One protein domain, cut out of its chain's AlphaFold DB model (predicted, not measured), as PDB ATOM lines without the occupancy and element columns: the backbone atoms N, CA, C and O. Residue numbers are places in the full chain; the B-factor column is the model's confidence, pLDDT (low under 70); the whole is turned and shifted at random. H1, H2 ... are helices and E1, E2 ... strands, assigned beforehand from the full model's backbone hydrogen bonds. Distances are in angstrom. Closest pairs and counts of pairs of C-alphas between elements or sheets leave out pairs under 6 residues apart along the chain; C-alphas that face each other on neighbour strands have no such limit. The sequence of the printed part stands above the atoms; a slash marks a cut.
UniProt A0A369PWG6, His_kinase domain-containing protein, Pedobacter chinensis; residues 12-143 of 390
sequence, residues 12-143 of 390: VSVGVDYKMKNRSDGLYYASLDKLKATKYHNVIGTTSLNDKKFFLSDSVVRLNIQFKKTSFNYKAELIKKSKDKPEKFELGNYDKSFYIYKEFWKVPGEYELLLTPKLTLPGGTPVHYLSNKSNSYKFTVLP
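What this domain is: This is residues 12 to 143 of the 390 residues of the protein "His_kinase domain-containing protein" of Pedobacter chinensis (UniProt A0A369PWG6). Two strongly twisted sheets lie partly face to face as a loose sandwich, with the one short helix, H1, at an end between them, grazing both. The larger sheet is E8 with E10 and E3 to one side of it and E5 and E6 to the other, and its far end runs out along the hairpin of E8 and E9, whose tip, residues 121 to 126, sticks out; the smaller sheet is E2, E1, E4 and E7, and a long unnamed stretch, residues 32 to 51, leads from its edge strand E2 over to E3. The printed part has 132 residues, with ten named strands and one named helix in the order E1 E2 E3 E4 E5 E6 E7 H1 E8 E9 E10, and its class is mostly strand. The smaller sheet has the order E2 - E1 - E4 - E7, all antiparallel, while the larger one is branched and mixed, with E3 and E10 its parallel pair. The whole is compact, with a radius of gyration of the C-alphas of 16.1 A and spans of 53 by 36 by 25 A.

How they stand to each other: Begin in the branched sheet with E8, residues 109 to 120, the strand with three neighbours. On one side of it is E5, residues 73 to 80, antiparallel at 160 degrees; look at N 77 and O 114, 2.9 A apart and within hydrogen-bond range. On the other side of E8 you find E10, residues 135 to 142, beside residues 109 to 115, with N 111 and O 139 at 2.8 A, and E9, residues 127 to 129, beside residues 117 to 120, with N 119 and O 128 at 2.8 A. This pairing is staggered, and E8 and E9 form a hairpin. E5 also forms a hairpin with E6, residues 87 to 94, where N 89 and O 78 are 2.8 A apart. Beside E10 lies E3, residues 52 to 55, parallel to it at 30 degrees, with N 140 and O 52 at 2.8 A. Now go to the other sheet, where E1, residues 12 to 18, and E4, residues 60 to 68, are the inner strands, antiparallel at 159 degrees, with N 15 and O 64 at 2.8 A. E2, residues 28 to 31, is an edge strand and forms a hairpin with E1, with N 16 and O 30 at 2.8 A; E7, residues 97 to 101, is the other edge strand, with N 65 and O 98 at 2.8 A across its pair with E4. H1, residues 102 to 105, only grazes each sheet; its closest C-alphas to E4 are those of Lys 102 and Val 61, 5.4 A, and to E10 those of Trp 105 and Val 141, 7.3 A. H1 is too short for any O i to N i+4 pair; its one O i to N i+3 pair is within range. E4 and E8 are apart.

Where its parts are: Find C-alpha 109 at (32.882, 11.839, 47.597); from there E8, the longest strand, runs 34.3 A to C-alpha 120. E10 measures 23.4 A and ends at C-alpha 142, (27.548, 15.738, 46.513). E5 measures 22.7 A, E6 20.8 A, and E3 and E9 are shorter. The printed part opens with E1 at C-alpha 12, (25.228, -3.707, 33.263), and E1 spans 19.6 A; E4 spans 23.0 A, E7 13.4 A, E2 10.3 A and H1 5.4 A.

The domain as a whole: The C-alphas farthest apart are those of Asn 22 and Gly 123, 53.5 A. The printed part has no cut, and the one long link is that from E2 to E3, with 20 residues. The mean pLDDT of the printed part is 73.6; look for values under 70 at residues 20 to 26, 31 to 52, 54 to 59, 69 to 71 and 121 to 126.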
ATOM      1  N   VAL A  12      25.944  -3.972  32.010       70.69
ATOM      2  CA  VAL A  12      25.228  -3.707  33.263       70.69
ATOM      3  C   VAL A  12      24.256  -2.561  33.059       70.69
ATOM      4  O   VAL A  12      24.594  -1.556  32.442       70.69
ATOM      5  N   SER A  13      23.045  -2.721  33.581       73.56
ATOM      6  CA  SER A  13      22.071  -1.646  33.701       73.56
ATOM      7  C   SER A  13      22.058  -1.137  35.127       73.56
ATOM      8  O   SER A  13      21.951  -1.934  36.060       73.56
ATOM      9  N   VAL A  14      22.171   0.179  35.297       73.44
ATOM     10  CA  VAL A  14      22.094   0.814  36.618       73.44
ATOM     11  C   VAL A  14      20.779   1.584  36.702       73.44
ATOM     12  O   VAL A  14      20.475   2.408  35.841       73.44
ATOM     13  N   GLY A  15      19.989   1.324  37.733       75.00
ATOM     14  CA  GLY A  15      18.816   2.110  38.100       75.00
ATOM     15  C   GLY A  15      18.970   2.740  39.480       75.00
ATOM     16  O   GLY A  15      19.848   2.361  40.251       75.00
ATOM     17  N   VAL A  16      18.107   3.700  39.781       77.56
ATOM     18  CA  VAL A  16      18.034   4.398  41.064       77.56
ATOM     19  C   VAL A  16      16.624   4.243  41.601       77.56
ATOM     20  O   VAL A  16      15.671   4.608  40.914       77.56
ATOM     21  N   ASP A  17      16.504   3.756  42.832       79.75
ATOM     22  CA  ASP A  17      15.250   3.825  43.574       79.75
ATOM     23  C   ASP A  17      15.270   5.054  44.481       79.75
ATOM     24  O   ASP A  17      16.214   5.240  45.252       79.75
ATOM     25  N   TYR A  18      14.238   5.893  44.402       76.19
ATOM     26  CA  TYR A  18      14.134   7.141  45.157       76.19
ATOM     27  C   TYR A  18      12.734   7.354  45.749       76.19
ATOM     28  O   TYR A  18      11.743   6.825  45.249       76.19
ATOM     29  N   LYS A  19      12.641   8.146  46.821       73.69
ATOM     30  CA  LYS A  19      11.370   8.631  47.388       73.69
ATOM     31  C   LYS A  19      11.005  10.012  46.832       73.69
ATOM     32  O   LYS A  19      11.871  10.776  46.430       73.69
ATOM     33  N   MET A  20       9.727  10.379  46.802       65.12
ATOM     34  CA  MET A  20       9.314  11.748  46.459       65.12
ATOM     35  C   MET A  20       8.848  12.477  47.716       65.12
ATOM     36  O   MET A  20       7.957  11.987  48.396       65.12
ATOM     37  N   LYS A  21       9.388  13.674  47.991       59.44
ATOM     38  CA  LYS A  21       9.024  14.482  49.176       59.44
ATOM     39  C   LYS A  21       7.514  14.800  49.284       59.44
ATOM     40  O   LYS A  21       7.032  14.981  50.392       59.44
ATOM     41  N   ASN A  22       6.776  14.841  48.162       57.97
ATOM     42  CA  ASN A  22       5.377  15.316  48.092       57.97
ATOM     43  C   ASN A  22       4.367  14.291  47.516       57.97
ATOM     44  O   ASN A  22       3.289  14.682  47.070       57.97
ATOM     45  N   ARG A  23       4.692  12.992  47.457       53.84
ATOM     46  CA  ARG A  23       3.751  11.927  47.043       53.84
ATOM     47  C   ARG A  23       3.838  10.742  48.004       53.84
ATOM     48  O   ARG A  23       4.805  10.653  48.749       53.84
ATOM     49  N   SER A  24       2.823   9.870  47.983       55.75
ATOM     50  CA  SER A  24       2.721   8.639  48.789       55.75
ATOM     51  C   SER A  24       4.068   7.931  48.970       55.75
ATOM     52  O   SER A  24       4.854   7.891  48.020       55.75
ATOM     53  N   ASP A  25       4.282   7.334  50.148       59.41
ATOM     54  CA  ASP A  25       5.550   6.818  50.713       59.41
ATOM     55  C   ASP A  25       6.216   5.640  49.947       59.41
ATOM     56  O   ASP A  25       7.022   4.880  50.486       59.41
ATOM     57  N   GLY A  26       5.875   5.468  48.669       66.50
ATOM     58  CA  GLY A  26       6.412   4.458  47.767       66.50
ATOM     59  C   GLY A  26       7.806   4.790  47.228       66.50
ATOM     60  O   GLY A  26       8.195   5.950  47.073       66.50
ATOM     61  N   LEU A  27       8.552   3.730  46.914       73.12
ATOM     62  CA  LEU A  27       9.819   3.781  46.185       73.12
ATOM     63  C   LEU A  27       9.541   3.856  44.679       73.12
ATOM     64  O   LEU A  27       8.811   3.026  44.138       73.12
ATOM     65  N   TYR A  28      10.149   4.824  44.002       73.00
ATOM     66  CA  TYR A  28      10.067   5.005  42.555       73.00
ATOM     67  C   TYR A  28      11.381   4.579  41.904       73.00
ATOM     68  O   TYR A  28      12.444   4.968  42.375       73.00
ATOM     69  N   TYR A  29      11.312   3.829  40.802       74.75
ATOM     70  CA  TYR A  29      12.481   3.385  40.035       74.75
ATOM     71  C   TYR A  29      12.733   4.295  38.827       74.75
ATOM     72  O   TYR A  29      11.816   4.596  38.060       74.75
ATOM     73  N   ALA A  30      13.990   4.677  38.605       71.88
ATOM     74  CA  ALA A  30      14.449   5.336  37.386       71.88
ATOM     75  C   ALA A  30      15.680   4.617  36.814       71.88
ATOM     76  O   ALA A  30      16.698   4.472  37.487       71.88
ATOM     77  N   SER A  31      15.618   4.189  35.550       69.12
ATOM     78  CA  SER A  31      16.785   3.631  34.852       69.12
ATOM     79  C   SER A  31      17.746   4.753  34.457       69.12
ATOM     80  O   SER A  31      17.358   5.651  33.708       69.12
ATOM     81  N   LEU A  32      19.005   4.690  34.907       66.50
ATOM     82  CA  LEU A  32      20.032   5.681  34.550       66.50
ATOM     83  C   LEU A  32      20.459   5.566  33.081       66.50
ATOM     84  O   LEU A  32      20.910   6.549  32.505       66.50
ATOM     85  N   ASP A  33      20.284   4.395  32.461       60.19
ATOM     86  CA  ASP A  33      20.644   4.157  31.056       60.19
ATOM     87  C   ASP A  33      19.672   4.828  30.068       60.19
ATOM     88  O   ASP A  33      19.988   4.992  28.892       60.19
ATOM     89  N   LYS A  34      18.457   5.165  30.522       54.56
ATOM     90  CA  LYS A  34      17.359   5.690  29.692       54.56
ATOM     91  C   LYS A  34      16.858   7.059  30.148       54.56
ATOM     92  O   LYS A  34      15.752   7.443  29.768       54.56
ATOM     93  N   LEU A  35      17.628   7.789  30.958       52.84
ATOM     94  CA  LEU A  35      17.255   9.132  31.404       52.84
ATOM     95  C   LEU A  35      17.133  10.082  30.200       52.84
ATOM     96  O   LEU A  35      18.077  10.755  29.804       52.84
ATOM     97  N   LYS A  36      15.933  10.158  29.617       46.12
ATOM     98  CA  LYS A  36      15.499  11.310  28.829       46.12
ATOM     99  C   LYS A  36      15.254  12.435  29.821       46.12
ATOM    100  O   LYS A  36      14.475  12.246  30.754       46.12
ATOM    101  N   ALA A  37      15.916  13.574  29.620       45.59
ATOM    102  CA  ALA A  37      15.798  14.787  30.423       45.59
ATOM    103  C   ALA A  37      14.326  15.167  30.661       45.59
ATOM    104  O   ALA A  37      13.718  15.891  29.881       45.59
ATOM    105  N   THR A  38      13.718  14.640  31.723       42.38
ATOM    106  CA  THR A  38      12.327  14.910  32.077       42.38
ATOM    107  C   THR A  38      12.168  14.901  33.596       42.38
ATOM    108  O   THR A  38      12.471  13.928  34.276       42.38
ATOM    109  N   LYS A  39      11.722  16.055  34.108       44.75
ATOM    110  CA  LYS A  39      11.079  16.345  35.406       44.75
ATOM    111  C   LYS A  39      11.697  15.898  36.746       44.75
ATOM    112  O   LYS A  39      11.150  16.299  37.766       44.75
ATOM    113  N   TYR A  40      12.836  15.209  36.798       50.88
ATOM    114  CA  TYR A  40      13.444  14.764  38.073       50.88
ATOM    115  C   TYR A  40      14.743  15.495  38.467       50.88
ATOM    116  O   TYR A  40      15.546  14.966  39.230       50.88
ATOM    117  N   HIS A  41      14.924  16.739  38.001       49.78
ATOM    118  CA  HIS A  41      16.101  17.598  38.254       49.78
ATOM    119  C   HIS A  41      16.423  17.856  39.741       49.78
ATOM    120  O   HIS A  41      17.492  18.369  40.052       49.78
ATOM    121  N   ASN A  42      15.523  17.513  40.665       50.66
ATOM    122  CA  ASN A  42      15.718  17.750  42.097       50.66
ATOM    123  C   ASN A  42      16.373  16.574  42.843       50.66
ATOM    124  O   ASN A  42      16.572  16.705  44.042       50.66
ATOM    125  N   VAL A  43      16.635  15.437  42.181       53.09
ATOM    126  CA  VAL A  43      17.131  14.191  42.819       53.09
ATOM    127  C   VAL A  43      18.467  13.718  42.223       53.09
ATOM    128  O   VAL A  43      19.050  12.745  42.687       53.09
ATOM    129  N   ILE A  44      18.928  14.340  41.135       56.09
ATOM    130  CA  ILE A  44      20.192  14.024  40.459       56.09
ATOM    131  C   ILE A  44      20.745  15.352  39.938       56.09
ATOM    132  O   ILE A  44      20.060  16.061  39.201       56.09
ATOM    133  N   GLY A  45      21.966  15.708  40.336       51.12
ATOM    134  CA  GLY A  45      22.586  17.004  40.030       51.12
ATOM    135  C   GLY A  45      23.163  17.125  38.619       51.12
ATOM    136  O   GLY A  45      23.709  18.171  38.277       51.12
ATOM    137  N   THR A  46      23.081  16.073  37.799       53.03
ATOM    138  CA  THR A  46      23.576  16.069  36.417       53.03
ATOM    139  C   THR A  46      22.591  15.399  35.464       53.03
ATOM    140  O   THR A  46      21.857  14.480  35.819       53.03
ATOM    141  N   THR A  47      22.593  15.864  34.217       45.47
ATOM    142  CA  THR A  47      21.786  15.334  33.106       45.47
ATOM    143  C   THR A  47      22.604  14.469  32.137       45.47
ATOM    144  O   THR A  47      22.066  13.991  31.141       45.47
ATOM    145  N   SER A  48      23.896  14.256  32.413       45.12
ATOM    146  CA  SER A  48      24.832  13.537  31.541       45.12
ATOM    147  C   SER A  48      25.073  12.106  32.027       45.12
ATOM    148  O   SER A  48      25.409  11.889  33.190       45.12
ATOM    149  N   LEU A  49      24.955  11.126  31.121       46.94
ATOM    150  CA  LEU A  49      25.175   9.701  31.416       46.94
ATOM    151  C   LEU A  49      26.613   9.376  31.867       46.94
ATOM    152  O   LEU A  49      26.808   8.370  32.553       46.94
ATOM    153  N   ASN A  50      27.596  10.199  31.489       45.16
ATOM    154  CA  ASN A  50      29.018   9.921  31.723       45.16
ATOM    155  C   ASN A  50      29.529  10.406  33.089       45.16
ATOM    156  O   ASN A  50      30.535   9.890  33.560       45.16
ATOM    157  N   ASP A  51      28.812  11.324  33.746       58.47
ATOM    158  CA  ASP A  51      29.178  11.903  35.046       58.47
ATOM    159  C   ASP A  51      27.990  11.820  36.007       58.47
ATOM    160  O   ASP A  51      27.251  12.787  36.217       58.47
ATOM    161  N   LYS A  52      27.774  10.638  36.589       69.81
ATOM    162  CA  LYS A  52      26.678  10.403  37.538       69.81
ATOM    163  C   LYS A  52      26.984  11.118  38.857       69.81
ATOM    164  O   LYS A  52      27.820  10.637  39.618       69.81
ATOM    165  N   LYS A  53      26.307  12.235  39.151       70.88
ATOM    166  CA  LYS A  53      26.393  12.903  40.462       70.88
ATOM    167  C   LYS A  53      25.015  13.025  41.103       70.88
ATOM    168  O   LYS A  53      24.076  13.499  40.467       70.88
ATOM    169  N   PHE A  54      24.906  12.634  42.365       69.81
ATOM    170  CA  PHE A  54      23.693  12.793  43.169       69.81
ATOM    171  C   PHE A  54      24.040  13.467  44.498       69.81
ATOM    172  O   PHE A  54      25.134  13.277  45.018       69.81
ATOM    173  N   PHE A  55      23.148  14.289  45.036       67.69
ATOM    174  CA  PHE A  55      23.296  14.931  46.338       67.69
ATOM    175  C   PHE A  55      22.968  13.960  47.473       67.69
ATOM    176  O   PHE A  55      22.092  13.105  47.370       67.69
ATOM    177  N   LEU A  56      23.648  14.112  48.607       63.66
ATOM    178  CA  LEU A  56      23.424  13.307  49.807       63.66
ATOM    179  C   LEU A  56      22.000  13.490  50.362       63.66
ATOM    180  O   LEU A  56      21.406  12.535  50.872       63.66
ATOM    181  N   SER A  57      21.441  14.694  50.200       59.75
ATOM    182  CA  SER A  57      20.064  15.052  50.558       59.75
ATOM    183  C   SER A  57      19.021  14.494  49.591       59.75
ATOM    184  O   SER A  57      17.821  14.608  49.853       59.75
ATOM    185  N   ASP A  58      19.448  13.922  48.460       65.44
ATOM    186  CA  ASP A  58      18.519  13.363  47.494       65.44
ATOM    187  C   ASP A  58      17.794  12.169  48.105       65.44
ATOM    188  O   ASP A  58      18.306  11.409  48.934       65.44
ATOM    189  N   SER A  59      16.558  11.984  47.661       66.06
ATOM    190  CA  SER A  59      15.699  10.901  48.123       66.06
ATOM    191  C   SER A  59      16.108   9.526  47.580       66.06
ATOM    192  O   SER A  59      15.325   8.585  47.681       66.06
ATOM    193  N   VAL A  60      17.304   9.400  46.992       73.50
ATOM    194  CA  VAL A  60      17.880   8.147  46.495       73.50
ATOM    195  C   VAL A  60      18.115   7.189  47.659       73.50
ATOM    196  O   VAL A  60      18.873   7.483  48.580       73.50
ATOM    197  N   VAL A  61      17.470   6.028  47.601       77.25
ATOM    198  CA  VAL A  61      17.509   4.994  48.641       77.25
ATOM    199  C   VAL A  61      18.509   3.897  48.294       77.25
ATOM    200  O   VAL A  61      19.245   3.436  49.166       77.25
ATOM    201  N   ARG A  62      18.559   3.475  47.026       84.69
ATOM    202  CA  ARG A  62      19.469   2.419  46.559       84.69
ATOM    203  C   ARG A  62      19.741   2.505  45.059       84.69
ATOM    204  O   ARG A  62      18.921   3.005  44.291       84.69
ATOM    205  N   LEU A  63      20.884   1.967  44.651       83.31
ATOM    206  CA  LEU A  63      21.242   1.694  43.266       83.31
ATOM    207  C   LEU A  63      20.859   0.251  42.942       83.31
ATOM    208  O   LEU A  63      21.187  -0.664  43.691       83.31
ATOM    209  N   ASN A  64      20.174   0.052  41.824       84.69
ATOM    210  CA  ASN A  64      19.773  -1.250  41.305       84.69
ATOM    211  C   ASN A  64      20.718  -1.635  40.163       84.69
ATOM    212  O   ASN A  64      20.749  -0.955  39.140       84.69
ATOM    213  N   ILE A  65      21.496  -2.697  40.347       84.81
ATOM    214  CA  ILE A  65      22.474  -3.186  39.378       84.81
ATOM    215  C   ILE A  65      21.930  -4.461  38.737       84.81
ATOM    216  O   ILE A  65      21.668  -5.435  39.437       84.81
ATOM    217  N   GLN A  66      21.789  -4.478  37.411       83.50
ATOM    218  CA  GLN A  66      21.296  -5.638  36.659       83.50
ATOM    219  C   GLN A  66      22.293  -6.063  35.586       83.50
ATOM    220  O   GLN A  66      22.676  -5.258  34.736       83.50
ATOM    221  N   PHE A  67      22.678  -7.335  35.579       81.06
ATOM    222  CA  PHE A  67      23.550  -7.913  34.562       81.06
ATOM    223  C   PHE A  67      22.716  -8.349  33.346       81.06
ATOM    224  O   PHE A  67      21.878  -9.246  33.429       81.06
ATOM    225  N   LYS A  68      22.934  -7.724  32.186       73.75
ATOM    226  CA  LYS A  68      22.326  -8.111  30.906       73.75
ATOM    227  C   LYS A  68      23.230  -9.137  30.223       73.75
ATOM    228  O   LYS A  68      24.349  -8.807  29.848       73.75
ATOM    229  N   LYS A  69      22.712 -10.356  30.026       66.69
ATOM    230  CA  LYS A  69      23.377 -11.467  29.313       66.69
ATOM    231  C   LYS A  69      24.791 -11.751  29.837       66.69
ATOM    232  O   LYS A  69      25.776 -11.401  29.194       66.69
ATOM    233  N   THR A  70      24.890 -12.411  30.990       68.81
ATOM    234  CA  THR A  70      26.177 -12.900  31.496       68.81
ATOM    235  C   THR A  70      26.185 -14.409  31.729       68.81
ATOM    236  O   THR A  70      25.146 -15.021  31.956       68.81
ATOM    237  N   SER A  71      27.375 -15.000  31.638       67.94
ATOM    238  CA  SER A  71      27.657 -16.413  31.910       67.94
ATOM    239  C   SER A  71      28.588 -16.598  33.118       67.94
ATOM    240  O   SER A  71      29.071 -17.708  33.347       67.94
ATOM    241  N   PHE A  72      28.859 -15.519  33.866       75.75
ATOM    242  CA  PHE A  72      29.772 -15.488  35.009       75.75
ATOM    243  C   PHE A  72      29.081 -14.949  36.263       75.75
ATOM    244  O   PHE A  72      28.222 -14.072  36.182       75.75
ATOM    245  N   ASN A  73      29.542 -15.412  37.424       82.75
ATOM    246  CA  ASN A  73      29.320 -14.712  38.688       82.75
ATOM    247  C   ASN A  73      30.308 -13.541  38.761       82.75
ATOM    248  O   ASN A  73      31.435 -13.669  38.297       82.75
ATOM    249  N   TYR A  74      29.941 -12.414  39.358       84.56
ATOM    250  CA  TYR A  74      30.822 -11.256  39.535       84.56
ATOM    251  C   TYR A  74      31.025 -10.976  41.011       84.56
ATOM    252  O   TYR A  74      30.052 -10.862  41.753       84.56
ATOM    253  N   LYS A  75      32.282 -10.796  41.417       88.31
ATOM    254  CA  LYS A  75      32.604 -10.140  42.684       88.31
ATOM    255  C   LYS A  75      32.309  -8.651  42.526       88.31
ATOM    256  O   LYS A  75      32.854  -8.025  41.615       88.31
ATOM    257  N   ALA A  76      31.454  -8.110  43.385       88.19
ATOM    258  CA  ALA A  76      31.140  -6.691  43.431       88.19
ATOM    259  C   ALA A  76      31.857  -6.029  44.611       88.19
ATOM    260  O   ALA A  76      31.735  -6.464  45.758       88.19
ATOM    261  N   GLU A  77      32.592  -4.961  44.326       90.06
ATOM    262  CA  GLU A  77      33.317  -4.163  45.312       90.06
ATOM    263  C   GLU A  77      33.002  -2.688  45.076       90.06
ATOM    264  O   GLU A  77      33.096  -2.205  43.949       90.06
ATOM    265  N   LEU A  78      32.629  -1.960  46.123       88.69
ATOM    266  CA  LEU A  78      32.486  -0.511  46.065       88.69
ATOM    267  C   LEU A  78      33.738   0.132  46.641       88.69
ATOM    268  O   LEU A  78      34.159  -0.188  47.747       88.69
ATOM    269  N   ILE A  79      34.328   1.055  45.900       89.19
ATOM    270  CA  ILE A  79      35.553   1.740  46.284       89.19
ATOM    271  C   ILE A  79      35.231   3.218  46.430       89.19
ATOM    272  O   ILE A  79      34.874   3.870  45.454       89.19
ATOM    273  N   LYS A  80      35.374   3.768  47.634       88.25
ATOM    274  CA  LYS A  80      35.346   5.214  47.841       88.25
ATOM    275  C   LYS A  80      36.759   5.747  47.658       88.25
ATOM    276  O   LYS A  80      37.682   5.351  48.375       88.25
ATOM    277  N   LYS A  81      36.946   6.650  46.702       85.75
ATOM    278  CA  LYS A  81      38.224   7.335  46.534       85.75
ATOM    279  C   LYS A  81      38.428   8.312  47.687       85.75
ATOM    280  O   LYS A  81      37.554   9.115  48.001       85.75
ATOM    281  N   SER A  82      39.609   8.254  48.283       79.69
ATOM    282  CA  SER A  82      40.074   9.188  49.307       79.69
ATOM    283  C   SER A  82      41.500   9.617  48.970       79.69
ATOM    284  O   SER A  82      42.188   8.911  48.230       79.69
ATOM    285  N   LYS A  83      41.929  10.776  49.482       70.56
ATOM    286  CA  LYS A  83      43.265  11.337  49.221       70.56
ATOM    287  C   LYS A  83      44.392  10.480  49.809       70.56
ATOM    288  O   LYS A  83      45.450  10.418  49.198       70.56
ATOM    289  N   ASP A  84      44.141   9.792  50.924       72.19
ATOM    290  CA  ASP A  84      45.165   9.004  51.623       72.19
ATOM    291  C   ASP A  84      45.140   7.521  51.221       72.19
ATOM    292  O   ASP A  84      46.141   6.966  50.770       72.19
ATOM    293  N   LYS A  85      43.982   6.856  51.351       79.69
ATOM    294  CA  LYS A  85      43.794   5.444  50.976       79.69
ATOM    295  C   LYS A  85      42.342   5.172  50.569       79.69
ATOM    296  O   LYS A  85      41.442   5.559  51.310       79.69
ATOM    297  N   PRO A  86      42.078   4.493  49.435       84.38
ATOM    298  CA  PRO A  86      40.714   4.164  49.037       84.38
ATOM    299  C   PRO A  86      40.072   3.182  50.027       84.38
ATOM    300  O   PRO A  86      40.648   2.137  50.339       84.38
ATOM    301  N   GLU A  87      38.864   3.503  50.487       87.44
ATOM    302  CA  GLU A  87      38.051   2.601  51.308       87.44
ATOM    303  C   GLU A  87      37.349   1.604  50.384       87.44
ATOM    304  O   GLU A  87      36.691   2.002  49.421       87.44
ATOM    305  N   LYS A  88      37.500   0.304  50.653       88.31
ATOM    306  CA  LYS A  88      36.888  -0.769  49.861       88.31
ATOM    307  C   LYS A  88      35.806  -1.465  50.676       88.31
ATOM    308  O   LYS A  88      36.072  -1.932  51.779       88.31
ATOM    309  N   PHE A  89      34.621  -1.583  50.096       89.06
ATOM    310  CA  PHE A  89      33.481  -2.306  50.643       89.06
ATOM    311  C   PHE A  89      33.214  -3.525  49.762       89.06
ATOM    312  O   PHE A  89      32.885  -3.388  48.581       89.06
ATOM    313  N   GLU A  90      33.360  -4.728  50.314       89.12
ATOM    314  CA  GLU A  90      32.990  -5.951  49.603       89.12
ATOM    315  C   GLU A  90      31.470  -6.122  49.646       89.12
ATOM    316  O   GLU A  90      30.879  -6.260  50.714       89.12
ATOM    317  N   LEU A  91      30.827  -6.094  48.477       87.12
ATOM    318  CA  LEU A  91      29.370  -6.183  48.375       87.12
ATOM    319  C   LEU A  91      28.882  -7.625  48.210       87.12
ATOM    320  O   LEU A  91      27.702  -7.881  48.419       87.12
ATOM    321  N   GLY A  92      29.754  -8.557  47.812       88.00
ATOM    322  CA  GLY A  92      29.431  -9.975  47.623       88.00
ATOM    323  C   GLY A  92      29.638 -10.472  46.189       88.00
ATOM    324  O   GLY A  92      30.305  -9.824  45.382       88.00
ATOM    325  N   ASN A  93      29.088 -11.652  45.880       87.25
ATOM    326  CA  ASN A  93      29.151 -12.269  44.550       87.25
ATOM    327  C   ASN A  93      27.746 -12.374  43.942       87.25
ATOM    328  O   ASN A  93      26.847 -12.884  44.604       87.25
ATOM    329  N   TYR A  94      27.577 -11.951  42.688       86.12
ATOM    330  CA  TYR A  94      26.265 -11.830  42.043       86.12
ATOM    331  C   TYR A  94      26.283 -12.284  40.581       86.12
ATOM    332  O   TYR A  94      27.258 -12.049  39.874       86.12
ATOM    333  N   ASP A  95      25.197 -12.896  40.117       79.56
ATOM    334  CA  ASP A  95      25.057 -13.471  38.769       79.56
ATOM    335  C   ASP A  95      23.948 -12.808  37.925       79.56
ATOM    336  O   ASP A  95      24.017 -12.803  36.697       79.56
ATOM    337  N   LYS A  96      22.936 -12.215  38.574       82.88
ATOM    338  CA  LYS A  96      21.753 -11.623  37.917       82.88
ATOM    339  C   LYS A  96      21.542 -10.147  38.236       82.88
ATOM    340  O   LYS A  96      21.554  -9.309  37.336       82.88
ATOM    341  N   SER A  97      21.356  -9.806  39.508       86.50
ATOM    342  CA  SER A  97      21.133  -8.424  39.949       86.50
ATOM    343  C   SER A  97      21.405  -8.256  41.435       86.50
ATOM    344  O   SER A  97      21.258  -9.213  42.193       86.50
ATOM    345  N   PHE A  98      21.721  -7.036  41.864       88.75
ATOM    346  CA  PHE A  98      21.852  -6.696  43.279       88.75
ATOM    347  C   PHE A  98      21.563  -5.221  43.542       88.75
ATOM    348  O   PHE A  98      21.531  -4.399  42.624       88.75
ATOM    349  N   TYR A  99      21.359  -4.896  44.816       88.62
ATOM    350  CA  TYR A  99      21.141  -3.532  45.274       88.62
ATOM    351  C   TYR A  99      22.327  -3.053  46.092       88.62
ATOM    352  O   TYR A  99      22.850  -3.787  46.927       88.62
ATOM    353  N   ILE A 100      22.704  -1.797  45.892       87.50
ATOM    354  CA  ILE A 100      23.611  -1.088  46.790       87.50
ATOM    355  C   ILE A 100      22.760  -0.051  47.502       87.50
ATOM    356  O   ILE A 100      22.127   0.761  46.837       87.50
ATOM    357  N   TYR A 101      22.683  -0.105  48.824       86.69
ATOM    358  CA  TYR A 101      21.855   0.822  49.589       86.69
ATOM    359  C   TYR A 101      22.642   2.070  50.014       86.69
ATOM    360  O   TYR A 101      23.876   2.058  50.048       86.69
ATOM    361  N   LYS A 102      21.925   3.155  50.340       82.62
ATOM    362  CA  LYS A 102      22.492   4.458  50.737       82.62
ATOM    363  C   LYS A 102      23.504   4.371  51.882       82.62
ATOM    364  O   LYS A 102      24.381   5.226  51.997       82.62
ATOM    365  N   GLU A 103      23.430   3.337  52.709       85.50
ATOM    366  CA  GLU A 103      24.339   3.100  53.824       85.50
ATOM    367  C   GLU A 103      25.804   2.987  53.390       85.50
ATOM    368  O   GLU A 103      26.681   3.353  54.172       85.50
ATOM    369  N   PHE A 104      26.068   2.571  52.148       83.69
ATOM    370  CA  PHE A 104      27.418   2.476  51.590       83.69
ATOM    371  C   PHE A 104      27.980   3.818  51.076       83.69
ATOM    372  O   PHE A 104      29.159   3.887  50.732       83.69
ATOM    373  N   TRP A 105      27.185   4.899  51.039       81.81
ATOM    374  CA  TRP A 105      27.632   6.227  50.582       81.81
ATOM    375  C   TRP A 105      27.128   7.409  51.429       81.81
ATOM    376  O   TRP A 105      26.795   8.475  50.919       81.81
ATOM    377  N   LYS A 106      27.122   7.269  52.760       79.56
ATOM    378  CA  LYS A 106      26.678   8.329  53.696       79.56
ATOM    379  C   LYS A 106      27.546   9.599  53.719       79.56
ATOM    380  O   LYS A 106      27.187  10.557  54.394       79.56
ATOM    381  N   VAL A 107      28.684   9.606  53.030       82.88
ATOM    382  CA  VAL A 107      29.638  10.720  53.024       82.88
ATOM    383  C   VAL A 107      29.821  11.204  51.584       82.88
ATOM    384  O   VAL A 107      29.986  10.367  50.696       82.88
ATOM    385  N   PRO A 108      29.839  12.523  51.326       84.56
ATOM    386  CA  PRO A 108      30.136  13.050  49.999       84.56
ATOM    387  C   PRO A 108      31.513  12.590  49.495       84.56
ATOM    388  O   PRO A 108      32.467  12.491  50.270       84.56
ATOM    389  N   GLY A 109      31.632  12.305  48.200       85.81
ATOM    390  CA  GLY A 109      32.882  11.839  47.597       85.81
ATOM    391  C   GLY A 109      32.704  11.098  46.275       85.81
ATOM    392  O   GLY A 109      31.588  10.899  45.796       85.81
ATOM    393  N   GLU A 110      33.818  10.688  45.671       86.88
ATOM    394  CA  GLU A 110      33.825   9.848  44.471       86.88
ATOM    395  C   GLU A 110      33.819   8.364  44.840       86.88
ATOM    396  O   GLU A 110      34.643   7.899  45.627       86.88
ATOM    397  N   TYR A 111      32.924   7.615  44.213       86.81
ATOM    398  CA  TYR A 111      32.745   6.185  44.398       86.81
ATOM    399  C   TYR A 111      32.907   5.451  43.066       86.81
ATOM    400  O   TYR A 111      32.560   5.961  42.001       86.81
ATOM    401  N   GLU A 112      33.431   4.235  43.129       87.62
ATOM    402  CA  GLU A 112      33.708   3.376  41.987       87.62
ATOM    403  C   GLU A 112      33.255   1.949  42.297       87.62
ATOM    404  O   GLU A 112      33.782   1.294  43.190       87.62
ATOM    405  N   LEU A 113      32.249   1.464  41.572       86.12
ATOM    406  CA  LEU A 113      31.781   0.086  41.646       86.12
ATOM    407  C   LEU A 113      32.601  -0.775  40.687       86.12
ATOM    408  O   LEU A 113      32.476  -0.638  39.468       86.12
ATOM    409  N   LEU A 114      33.399  -1.680  41.241       87.12
ATOM    410  CA  LEU A 114      34.206  -2.649  40.518       87.12
ATOM    411  C   LEU A 114      33.490  -4.004  40.478       87.12
ATOM    412  O   LEU A 114      33.118  -4.561  41.508       87.12
ATOM    413  N   LEU A 115      33.304  -4.540  39.274       85.06
ATOM    414  CA  LEU A 115      32.669  -5.831  39.018       85.06
ATOM    415  C   LEU A 115      33.672  -6.755  38.338       85.06
ATOM    416  O   LEU A 115      33.964  -6.591  37.150       85.06
ATOM    417  N   THR A 116      34.180  -7.731  39.080       86.06
ATOM    418  CA  THR A 116      35.227  -8.646  38.616       86.06
ATOM    419  C   THR A 116      34.628 -10.019  38.306       86.06
ATOM    420  O   THR A 116      34.072 -10.639  39.215       86.06
ATOM    421  N   PRO A 117      34.729 -10.525  37.060       84.19
ATOM    422  CA  PRO A 117      34.235 -11.853  36.726       84.19
ATOM    423  C   PRO A 117      34.941 -12.920  37.560       84.19
ATOM    424  O   PRO A 117      36.169 -12.936  37.683       84.19
ATOM    425  N   LYS A 118      34.142 -13.821  38.111       83.75
ATOM    426  CA  LYS A 118      34.547 -14.956  38.922       83.75
ATOM    427  C   LYS A 118      34.275 -16.236  38.140       83.75
ATOM    428  O   LYS A 118      33.130 -16.550  37.814       83.75
ATOM    429  N   LEU A 119      35.333 -16.993  37.877       76.44
ATOM    430  CA  LEU A 119      35.263 -18.325  37.300       76.44
ATOM    431  C   LEU A 119      35.313 -19.362  38.423       76.44
ATOM    432  O   LEU A 119      36.193 -19.321  39.283       76.44
ATOM    433  N   THR A 120      34.376 -20.302  38.414       70.75
ATOM    434  CA  THR A 120      34.385 -21.461  39.311       70.75
ATOM    435  C   THR A 120      34.390 -22.713  38.449       70.75
ATOM    436  O   THR A 120      33.498 -22.892  37.621       70.75
ATOM    437  N   LEU A 121      35.436 -23.528  38.587       67.50
ATOM    438  CA  LEU A 121      35.570 -24.792  37.865       67.50
ATOM    439  C   LEU A 121      34.652 -25.863  38.489       67.50
ATOM    440  O   LEU A 121      34.312 -25.756  39.675       67.50
ATOM    441  N   PRO A 122      34.254 -26.902  37.730       60.34
ATOM    442  CA  PRO A 122      33.573 -28.067  38.293       60.34
ATOM    443  C   PRO A 122      34.415 -28.656  39.438       60.34
ATOM    444  O   PRO A 122      35.578 -28.984  39.225       60.34
ATOM    445  N   GLY A 123      33.858 -28.722  40.654       62.75
ATOM    446  CA  GLY A 123      34.589 -29.082  41.885       62.75
ATOM    447  C   GLY A 123      34.788 -27.934  42.889       62.75
ATOM    448  O   GLY A 123      35.212 -28.176  44.012       62.75
ATOM    449  N   GLY A 124      34.429 -26.692  42.536       64.12
ATOM    450  CA  GLY A 124      34.280 -25.569  43.477       64.12
ATOM    451  C   GLY A 124      35.556 -24.782  43.805       64.12
ATOM    452  O   GLY A 124      35.467 -23.591  44.109       64.12
ATOM    453  N   THR A 125      36.739 -25.382  43.680       61.12
ATOM    454  CA  THR A 125      38.039 -24.723  43.898       61.12
ATOM    455  C   THR A 125      39.078 -25.193  42.868       61.12
ATOM    456  O   THR A 125      39.032 -26.345  42.442       61.12
ATOM    457  N   PRO A 126      40.027 -24.333  42.439       56.97
ATOM    458  CA  PRO A 126      40.208 -22.928  42.806       56.97
ATOM    459  C   PRO A 126      39.254 -21.970  42.068       56.97
ATOM    460  O   PRO A 126      38.776 -22.229  40.963       56.97
ATOM    461  N   VAL A 127      38.986 -20.829  42.702       73.50
ATOM    462  CA  VAL A 127      38.243 -19.711  42.110       73.50
ATOM    463  C   VAL A 127      39.226 -18.790  41.396       73.50
ATOM    464  O   VAL A 127      40.150 -18.277  42.026       73.50
ATOM    465  N   HIS A 128      38.999 -18.517  40.112       77.56
ATOM    466  CA  HIS A 128      39.812 -17.563  39.357       77.56
ATOM    467  C   HIS A 128      39.060 -16.245  39.157       77.56
ATOM    468  O   HIS A 128      37.934 -16.232  38.658       77.56
ATOM    469  N   TYR A 129      39.693 -15.130  39.525       81.00
ATOM    470  CA  TYR A 129      39.178 -13.783  39.276       81.00
ATOM    471  C   TYR A 129      39.837 -13.195  38.032       81.00
ATOM    472  O   TYR A 129      41.059 -13.089  37.949       81.00
ATOM    473  N   LEU A 130      39.022 -12.799  37.057       80.62
ATOM    474  CA  LEU A 130      39.487 -12.244  35.786       80.62
ATOM    475  C   LEU A 130      39.615 -10.718  35.885       80.62
ATOM    476  O   LEU A 130      38.860  -9.980  35.251       80.62
ATOM    477  N   SER A 131      40.562 -10.233  36.696       78.38
ATOM    478  CA  SER A 131      40.731  -8.796  36.989       78.38
ATOM    479  C   SER A 131      40.979  -7.932  35.743       78.38
ATOM    480  O   SER A 131      40.560  -6.780  35.680       78.38
ATOM    481  N   ASN A 132      41.607  -8.488  34.703       74.44
ATOM    482  CA  ASN A 132      41.825  -7.814  33.414       74.44
ATOM    483  C   ASN A 132      40.537  -7.631  32.579       74.44
ATOM    484  O   ASN A 132      40.555  -6.962  31.545       74.44
ATOM    485  N   LYS A 133      39.421  -8.231  33.007       74.31
ATOM    486  CA  LYS A 133      38.096  -8.129  32.382       74.31
ATOM    487  C   LYS A 133      37.066  -7.462  33.302       74.31
ATOM    488  O   LYS A 133      35.872  -7.484  32.989       74.31
ATOM    489  N   SER A 134      37.507  -6.856  34.405       79.25
ATOM    490  CA  SER A 134      36.625  -6.141  35.326       79.25
ATOM    491  C   SER A 134      35.950  -4.937  34.665       79.25
ATOM    492  O   SER A 134      36.487  -4.296  33.760       79.25
ATOM    493  N   ASN A 135      34.743  -4.634  35.140       78.06
ATOM    494  CA  ASN A 135      34.001  -3.430  34.779       78.06
ATOM    495  C   ASN A 135      34.026  -2.458  35.947       78.06
ATOM    496  O   ASN A 135      33.918  -2.880  37.094       78.06
ATOM    497  N   SER A 136      34.160  -1.172  35.648       81.00
ATOM    498  CA  SER A 136      34.158  -0.107  36.643       81.00
ATOM    499  C   SER A 136      33.073   0.909  36.304       81.00
ATOM    500  O   SER A 136      32.947   1.320  35.148       81.00
ATOM    501  N   TYR A 137      32.304   1.307  37.315       77.25
ATOM    502  CA  TYR A 137      31.268   2.328  37.214       77.25
ATOM    503  C   TYR A 137      31.489   3.396  38.280       77.25
ATOM    504  O   TYR A 137      31.392   3.115  39.473       77.25
ATOM    505  N   LYS A 138      31.765   4.628  37.851       82.44
ATOM    506  CA  LYS A 138      32.050   5.759  38.743       82.44
ATOM    507  C   LYS A 138      30.807   6.618  38.971       82.44
ATOM    508  O   LYS A 138      30.026   6.836  38.044       82.44
ATOM    509  N   PHE A 139      30.636   7.106  40.195       80.00
ATOM    510  CA  PHE A 139      29.620   8.092  40.559       80.00
ATOM    511  C   PHE A 139      30.114   8.994  41.696       80.00
ATOM    512  O   PHE A 139      31.005   8.623  42.454       80.00
ATOM    513  N   THR A 140      29.537  10.185  41.828       83.31
ATOM    514  CA  THR A 140      29.901  11.160  42.867       83.31
ATOM    515  C   THR A 140      28.707  11.467  43.759       83.31
ATOM    516  O   THR A 140      27.615  11.750  43.269       83.31
ATOM    517  N   VAL A 141      28.935  11.477  45.070       81.81
ATOM    518  CA  VAL A 141      27.975  11.950  46.067       81.81
ATOM    519  C   VAL A 141      28.328  13.382  46.447       81.81
ATOM    520  O   VAL A 141      29.420  13.641  46.949       81.81
ATOM    521  N   LEU A 142      27.430  14.320  46.170       79.81
ATOM    522  CA  LEU A 142      27.548  15.738  46.513       79.81
ATOM    523  C   LEU A 142      27.006  15.987  47.936       79.81
ATOM    524  O   LEU A 142      26.186  15.202  48.409       79.81
ATOM    525  N   PRO A 143      27.437  17.049  48.643       74.31
ATOM    526  CA  PRO A 143      26.887  17.411  49.956       74.31
ATOM    527  C   PRO A 143      25.391  17.762  49.895       74.31
ATOM    528  O   PRO A 143      24.829  17.944  48.817       74.31
TER     529      PRO A 143